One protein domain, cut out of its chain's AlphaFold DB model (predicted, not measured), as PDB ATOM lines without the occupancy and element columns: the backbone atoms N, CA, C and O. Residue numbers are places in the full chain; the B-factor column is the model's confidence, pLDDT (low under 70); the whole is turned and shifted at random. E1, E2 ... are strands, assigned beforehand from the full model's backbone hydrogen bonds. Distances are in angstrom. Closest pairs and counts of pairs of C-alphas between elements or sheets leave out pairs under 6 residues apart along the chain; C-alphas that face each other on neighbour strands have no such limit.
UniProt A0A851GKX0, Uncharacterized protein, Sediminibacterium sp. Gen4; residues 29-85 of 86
ATOM      1  N   PHE A  29      75.568  85.512  77.423       91.94
ATOM      2  CA  PHE A  29      75.378  86.731  78.188       91.94
ATOM      3  C   PHE A  29      73.891  86.996  78.366       91.94
ATOM      4  O   PHE A  29      73.078  86.633  77.517       91.94
ATOM      5  N   TYR A  30      73.538  87.671  79.447       91.44
ATOM      6  CA  TYR A  30      72.236  88.301  79.603       91.44
ATOM      7  C   TYR A  30      72.428  89.814  79.712       91.44
ATOM      8  O   TYR A  30      73.482  90.298  80.135       91.44
ATOM      9  N   ARG A  31      71.414  90.564  79.283       90.62
ATOM     10  CA  ARG A  31      71.426  92.026  79.315       90.62
ATOM     11  C   ARG A  31      70.660  92.529  80.535       90.62
ATOM     12  O   ARG A  31      69.468  92.267  80.671       90.62
ATOM     13  N   GLU A  32      71.345  93.275  81.390       85.62
ATOM     14  CA  GLU A  32      70.766  94.011  82.512       85.62
ATOM     15  C   GLU A  32      70.266  95.406  82.086       85.62
ATOM     16  O   GLU A  32      70.271  95.788  80.906       85.62
ATOM     17  N   SER A  33      69.815  96.190  83.069       78.75
ATOM     18  CA  SER A  33      69.518  97.613  82.899       78.75
ATOM     19  C   SER A  33      70.704  98.367  82.281       78.75
ATOM     20  O   SER A  33      71.858  97.988  82.449       78.75
ATOM     21  N   GLU A  34      70.411  99.450  81.556       84.88
ATOM     22  CA  GLU A  34      71.422 100.334  80.941       84.88
ATOM     23  C   GLU A  34      72.312  99.693  79.852       84.88
ATOM     24  O   GLU A  34      73.326 100.269  79.475       84.88
ATOM     25  N   ASN A  35      71.898  98.561  79.261       86.12
ATOM     26  CA  ASN A  35      72.681  97.796  78.268       86.12
ATOM     27  C   ASN A  35      73.944  97.128  78.833       86.12
ATOM     28  O   ASN A  35      74.865  96.826  78.081       86.12
ATOM     29  N   LEU A  36      74.001  96.873  80.138       89.88
ATOM     30  CA  LEU A  36      75.103  96.111  80.715       89.88
ATOM     31  C   LEU A  36      74.955  94.625  80.356       89.88
ATOM     32  O   LEU A  36      73.924  94.020  80.651       89.88
ATOM     33  N   PHE A  37      75.972  94.028  79.738       90.62
ATOM     34  CA  PHE A  37      75.977  92.602  79.400       90.62
ATOM     35  C   PHE A  37      76.823  91.823  80.397       90.62
ATOM     36  O   PHE A  37      78.014  92.091  80.559       90.62
ATOM     37  N   LYS A  38      76.217  90.830  81.048       89.94
ATOM     38  CA  LYS A  38      76.896  89.979  82.024       89.94
ATOM     39  C   LYS A  38      76.918  88.527  81.578       89.94
ATOM     40  O   LYS A  38      75.945  88.071  80.977       89.94
ATOM     41  N   PRO A  39      78.015  87.803  81.844       90.50
ATOM     42  CA  PRO A  39      78.095  86.394  81.511       90.50
ATOM     43  C   PRO A  39      77.075  85.592  82.322       90.50
ATOM     44  O   PRO A  39      76.814  85.874  83.491       90.50
ATOM     45  N   ILE A  40      76.505  84.573  81.690       88.19
ATOM     46  CA  ILE A  40      75.669  83.577  82.349       88.19
ATOM     47  C   ILE A  40      76.606  82.537  82.965       88.19
ATOM     48  O   ILE A  40      77.155  81.688  82.265       88.19
ATOM     49  N   GLU A  41      76.821  82.644  84.274       85.12
ATOM     50  CA  GLU A  41      77.707  81.749  85.035       85.12
ATOM     51  C   GLU A  41      76.947  80.624  85.757       85.12
ATOM     52  O   GLU A  41      77.557  79.648  86.193       85.12
ATOM     53  N   SER A  42      75.620  80.739  85.869       80.31
ATOM     54  CA  SER A  42      74.742  79.769  86.528       80.31
ATOM     55  C   SER A  42      73.600  79.314  85.619       80.31
ATOM     56  O   SER A  42      73.304  79.927  84.593       80.31
ATOM     57  N   GLU A  43      72.949  78.212  85.993       84.75
ATOM     58  CA  GLU A  43      71.704  77.782  85.353       84.75
ATOM     59  C   GLU A  43      70.575  78.779  85.650       84.75
ATOM     60  O   GLU A  43      70.534  79.409  86.706       84.75
ATOM     61  N   GLY A  44      69.617  78.911  84.739       86.06
ATOM     62  CA  GLY A  44      68.495  79.833  84.880       86.06
ATOM     63  C   GLY A  44      67.410  79.568  83.850       86.06
ATOM     64  O   GLY A  44      67.538  78.671  83.014       86.06
ATOM     65  N   ILE A  45      66.339  80.353  83.913       90.62
ATOM     66  CA  ILE A  45      65.183  80.219  83.020       90.62
ATOM     67  C   ILE A  45      64.984  81.477  82.178       90.62
ATOM     68  O   ILE A  45      65.324  82.578  82.599       90.62
ATOM     69  N   CYS A  46      64.421  81.308  80.984       91.12
ATOM     70  CA  CYS A  46      63.928  82.412  80.165       91.12
ATOM     71  C   CYS A  46      62.457  82.657  80.503       91.12
ATOM     72  O   CYS A  46      61.628  81.805  80.181       91.12
ATOM     73  N   ASP A  47      62.144  83.794  81.117       92.25
ATOM     74  CA  ASP A  47      60.776  84.161  81.516       92.25
ATOM     75  C   ASP A  47      60.340  85.482  80.865       92.25
ATOM     76  O   ASP A  47      61.186  86.221  80.364       92.25
ATOM     77  N   GLU A  48      59.040  85.778  80.824       93.00
ATOM     78  CA  GLU A  48      58.501  86.974  80.161       93.00
ATOM     79  C   GLU A  48      59.167  88.269  80.664       93.00
ATOM     80  O   GLU A  48      59.268  88.529  81.864       93.00
ATOM     81  N   GLY A  49      59.635  89.109  79.734       85.56
ATOM     82  CA  GLY A  49      60.416  90.298  80.066       85.56
ATOM     83  C   GLY A  49      60.585  91.297  78.919       85.56
ATOM     84  O   GLY A  49      59.998  91.184  77.848       85.56
ATOM     85  N   GLN A  50      61.395  92.333  79.154       81.25
ATOM     86  CA  GLN A  50      61.610  93.424  78.188       81.25
ATOM     87  C   GLN A  50      62.803  93.211  77.240       81.25
ATOM     88  O   GLN A  50      62.951  93.957  76.273       81.25
ATOM     89  N   PHE A  51      63.661  92.222  77.503       85.94
ATOM     90  CA  PHE A  51      64.895  91.976  76.744       85.94
ATOM     91  C   PHE A  51      64.838  90.634  75.999       85.94
ATOM     92  O   PHE A  51      63.793  89.992  75.977       85.94
ATOM     93  N   HIS A  52      65.914  90.247  75.305       89.69
ATOM     94  CA  HIS A  52      66.080  88.860  74.859       89.69
ATOM     95  C   HIS A  52      66.723  88.038  75.968       89.69
ATOM     96  O   HIS A  52      67.460  88.578  76.795       89.69
ATOM     97  N   CYS A  53      66.448  86.733  75.966       90.12
ATOM     98  CA  CYS A  53      66.845  85.911  77.097       90.12
ATOM     99  C   CYS A  53      68.364  85.800  77.160       90.12
ATOM    100  O   CYS A  53      68.973  86.044  78.195       90.12
ATOM    101  N   GLN A  54      68.979  85.466  76.031       91.94
ATOM    102  CA  GLN A  54      70.408  85.225  75.947       91.94
ATOM    103  C   GLN A  54      70.999  86.017  74.792       91.94
ATOM    104  O   GLN A  54      70.314  86.357  73.829       91.94
ATOM    105  N   TYR A  55      72.290  86.275  74.890       91.88
ATOM    106  CA  TYR A  55      73.084  86.940  73.881       91.88
ATOM    107  C   TYR A  55      74.406  86.185  73.708       91.88
ATOM    108  O   TYR A  55      75.000  85.735  74.685       91.88
ATOM    109  N   GLU A  56      74.872  86.047  72.473       91.56
ATOM    110  CA  GLU A  56      76.233  85.601  72.152       91.56
ATOM    111  C   GLU A  56      77.064  86.832  71.802       91.56
ATOM    112  O   GLU A  56      76.614  87.703  71.058       91.56
ATOM    113  N   TRP A  57      78.269  86.924  72.352       90.38
ATOM    114  CA  TRP A  57      79.192  87.991  71.994       90.38
ATOM    115  C   TRP A  57      79.737  87.762  70.577       90.38
ATOM    116  O   TRP A  57      80.261  86.689  70.273       90.38
ATOM    117  N   ILE A  58      79.590  88.765  69.713       89.75
ATOM    118  CA  ILE A  58      80.002  88.744  68.297       89.75
ATOM    119  C   ILE A  58      80.987  89.868  67.945       89.75
ATOM    120  O   ILE A  58      81.412  89.970  66.794       89.75
ATOM    121  N   GLY A  59      81.307  90.727  68.917       81.31
ATOM    122  CA  GLY A  59      82.219  91.850  68.748       81.31
ATOM    123  C   GLY A  59      83.687  91.440  68.597       81.31
ATOM    124  O   GLY A  59      84.043  90.266  68.482       81.31
ATOM    125  N   VAL A  60      84.565  92.443  68.609       78.38
ATOM    126  CA  VAL A  60      86.025  92.270  68.619       78.38
ATOM    127  C   VAL A  60      86.565  92.826  69.937       78.38
ATOM    128  O   VAL A  60      86.319  93.986  70.244       78.38
ATOM    129  N   GLY A  61      87.305  92.025  70.712       76.25
ATOM    130  CA  GLY A  61      87.815  92.419  72.034       76.25
ATOM    131  C   GLY A  61      87.433  91.447  73.153       76.25
ATOM    132  O   GLY A  61      87.249  90.260  72.900       76.25
ATOM    133  N   ASP A  62      87.342  91.947  74.386       81.81
ATOM    134  CA  ASP A  62      87.020  91.130  75.560       81.81
ATOM    135  C   ASP A  62      85.494  91.082  75.794       81.81
ATOM    136  O   ASP A  62      84.870  92.141  75.952       81.81
ATOM    137  N   PRO A  63      84.862  89.895  75.858       83.00
ATOM    138  CA  PRO A  63      83.440  89.774  76.169       83.00
ATOM    139  C   PRO A  63      83.091  90.392  77.534       83.00
ATOM    140  O   PRO A  63      83.767  90.141  78.528       83.00
ATOM    141  N   GLY A  64      82.026  91.198  77.601       79.69
ATOM    142  CA  GLY A  64      81.580  91.869  78.835       79.69
ATOM    143  C   GLY A  64      82.291  93.193  79.142       79.69
ATOM    144  O   GLY A  64      81.958  93.843  80.129       79.69
ATOM    145  N   SER A  65      83.252  93.615  78.308       83.31
ATOM    146  CA  SER A  65      83.942  94.909  78.451       83.31
ATOM    147  C   SER A  65      83.190  96.093  77.827       83.31
ATOM    148  O   SER A  65      83.499  97.250  78.116       83.31
ATOM    149  N   THR A  66      82.206  95.807  76.975       83.44
ATOM    150  CA  THR A  66      81.408  96.769  76.209       83.44
ATOM    151  C   THR A  66      79.940  96.662  76.606       83.44
ATOM    152  O   THR A  66      79.420  95.571  76.832       83.44
ATOM    153  N   ASN A  67      79.269  97.811  76.657       88.19
ATOM    154  CA  ASN A  67      77.819  97.901  76.837       88.19
ATOM    155  C   ASN A  67      77.101  98.163  75.503       88.19
ATOM    156  O   ASN A  67      75.911  98.479  75.502       88.19
ATOM    157  N   ASP A  68      77.813  98.105  74.370       88.88
ATOM    158  CA  ASP A  68      77.221  98.308  73.049       88.88
ATOM    159  C   ASP A  68      76.414  97.061  72.641       88.88
ATOM    160  O   ASP A  68      76.992  95.989  72.453       88.88
ATOM    161  N   PRO A  69      75.082  97.160  72.461       86.38
ATOM    162  CA  PRO A  69      74.272  96.030  72.021       86.38
ATOM    163  C   PRO A  69      74.660  95.477  70.647       86.38
ATOM    164  O   PRO A  69      74.281  94.351  70.343       86.38
ATOM    165  N   ASN A  70      75.382  96.237  69.817       89.62
ATOM    166  CA  ASN A  70      75.834  95.773  68.504       89.62
ATOM    167  C   ASN A  70      76.963  94.732  68.595       89.62
ATOM    168  O   ASN A  70      77.158  93.972  67.648       89.62
ATOM    169  N   ASP A  71      77.662  94.656  69.732       91.12
ATOM    170  CA  ASP A  71      78.693  93.642  69.989       91.12
ATOM    171  C   ASP A  71      78.094  92.287  70.411       91.12
ATOM    172  O   ASP A  71      78.828  91.323  70.650       91.12
ATOM    173  N   TYR A  72      76.763  92.193  70.493       91.12
ATOM    174  CA  TYR A  72      76.037  91.026  70.977       91.12
ATOM    175  C   TYR A  72      74.903  90.624  70.029       91.12
ATOM    176  O   TYR A  72      74.025  91.414  69.690       91.12
ATOM    177  N   SER A  73      74.864  89.348  69.650       91.50
ATOM    178  CA  SER A  73      73.756  88.772  68.893       91.50
ATOM    179  C   SER A  73      72.721  88.185  69.851       91.50
ATOM    180  O   SER A  73      73.079  87.314  70.647       91.50
ATOM    181  N   PRO A  74      71.438  88.583  69.784       91.81
ATOM    182  CA  PRO A  74      70.398  87.953  70.585       91.81
ATOM    183  C   PRO A  74      70.208  86.483  70.187       91.81
ATOM    184  O   PRO A  74      70.263  86.121  69.009       91.81
ATOM    185  N   LEU A  75      69.938  85.649  71.184       87.00
ATOM    186  CA  LEU A  75      69.617  84.233  71.076       87.00
ATOM    187  C   LEU A  75      68.292  83.938  71.795       87.00
ATOM    188  O   LEU A  75      67.883  84.639  72.723       87.00
ATOM    189  N   GLY A  76      67.619  82.867  71.371       79.19
ATOM    190  CA  GLY A  76      66.333  82.457  71.937       79.19
ATOM    191  C   GLY A  76      65.159  83.342  71.502       79.19
ATOM    192  O   GLY A  76      65.217  84.036  70.486       79.19
ATOM    193  N   ALA A  77      64.056  83.278  72.254       78.81
ATOM    194  CA  ALA A  77      62.851  84.048  71.956       78.81
ATOM    195  C   ALA A  77      62.993  85.519  72.384       78.81
ATOM    196  O   ALA A  77      63.567  85.835  73.428       78.81
ATOM    197  N   SER A  78      62.455  86.422  71.563       80.44
ATOM    198  CA  SER A  78      62.343  87.849  71.879       80.44
ATOM    199  C   SER A  78      61.368  88.094  73.025       80.44
ATOM    200  O   SER A  78      60.316  87.458  73.060       80.44
ATOM    201  N   GLY A  79      61.666  89.068  73.888       82.12
ATOM    202  CA  GLY A  79      60.777  89.449  74.990       82.12
ATOM    203  C   GLY A  79      60.804  88.477  76.170       82.12
ATOM    204  O   GLY A  79      59.861  88.443  76.952       82.12
ATOM    205  N   LEU A  80      61.861  87.675  76.290       87.56
ATOM    206  CA  LEU A  80      62.143  86.882  77.480       87.56
ATOM    207  C   LEU A  80      63.414  87.410  78.141       87.56
ATOM    208  O   LEU A  80      64.348  87.771  77.444       87.56
ATOM    209  N   VAL A  81      63.501  87.419  79.463       89.69
ATOM    210  CA  VAL A  81      64.719  87.760  80.204       89.69
ATOM    211  C   VAL A  81      65.272  86.509  80.879       89.69
ATOM    212  O   VAL A  81      64.514  85.655  81.334       89.69
ATOM    213  N   PHE A  82      66.597  86.379  80.924       91.69
ATOM    214  CA  PHE A  82      67.230  85.316  81.694       91.69
ATOM    215  C   PHE A  82      67.159  85.628  83.190       91.69
ATOM    216  O   PHE A  82      67.611  86.685  83.633       91.69
ATOM    217  N   ILE A  83      66.612  84.691  83.959       89.69
ATOM    218  CA  ILE A  83      66.537  84.735  85.416       89.69
ATOM    219  C   ILE A  83      67.477  83.650  85.955       89.69
ATOM    220  O   ILE A  83      67.148  82.464  85.834       89.69
ATOM    221  N   PRO A  84      68.644  84.015  86.519       84.44
ATOM    222  CA  PRO A  84      69.549  83.045  87.123       84.44
ATOM    223  C   PRO A  84      68.884  82.364  88.323       84.44
ATOM    224  O   PRO A  84      68.180  82.999  89.112       84.44
ATOM    225  N   THR A  85      69.122  81.063  88.465       85.12
ATOM    226  CA  THR A  85      68.698  80.295  89.640       85.12
ATOM    227  C   THR A  85      69.633  80.640  90.807       85.12
ATOM    228  O   THR A  85      70.845  80.707  90.574       85.12
TER     229      THR A  85
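This is residues 29 to 85 of the 86 residues of an uncharacterized protein of Sediminibacterium sp. Gen4 (UniProt A0A851GKX0). A hairpin of two long strands, E3 and E4, both sharply bent, folds back on itself, and the small hairpin E1 and E2 packs on it through E1. The long loop of residues 58 to 71 joins E3 to E4. The printed part has 57 residues, no named helix and four strands in the order E1, E2, E3, E4, in two antiparallel two-stranded sheets; the class is all strand. It is compact, with a radius of gyration of the C-alphas of 10.5 A and spans of 30 by 21 by 19 A.

E1, residues 29 to 31, begins at C-alpha 29 (75.378, 86.731, 78.188). E2 is residues 37 to 39. E3, residues 44 to 57, is 18.6 A long and bends by 132 degrees at residue 48. E4, residues 72 to 84, is 19.1 A long, bends by 105 degrees at residue 79 and ends at C-alpha 84 (69.549, 83.045, 87.123).

In the hairpin E1 and E2, N 30 and O 38 are within hydrogen-bond range, 2.9 A. In the hairpin E3 and E4, N 45 and O 83 are at 3.0 A. The closest C-alphas of E1 and E3 are Phe 29 and Tyr 55, 4.9 A. E2 and E4 are apart.

The printed part has no cut, and no printed residue is under 70 in pLDDT.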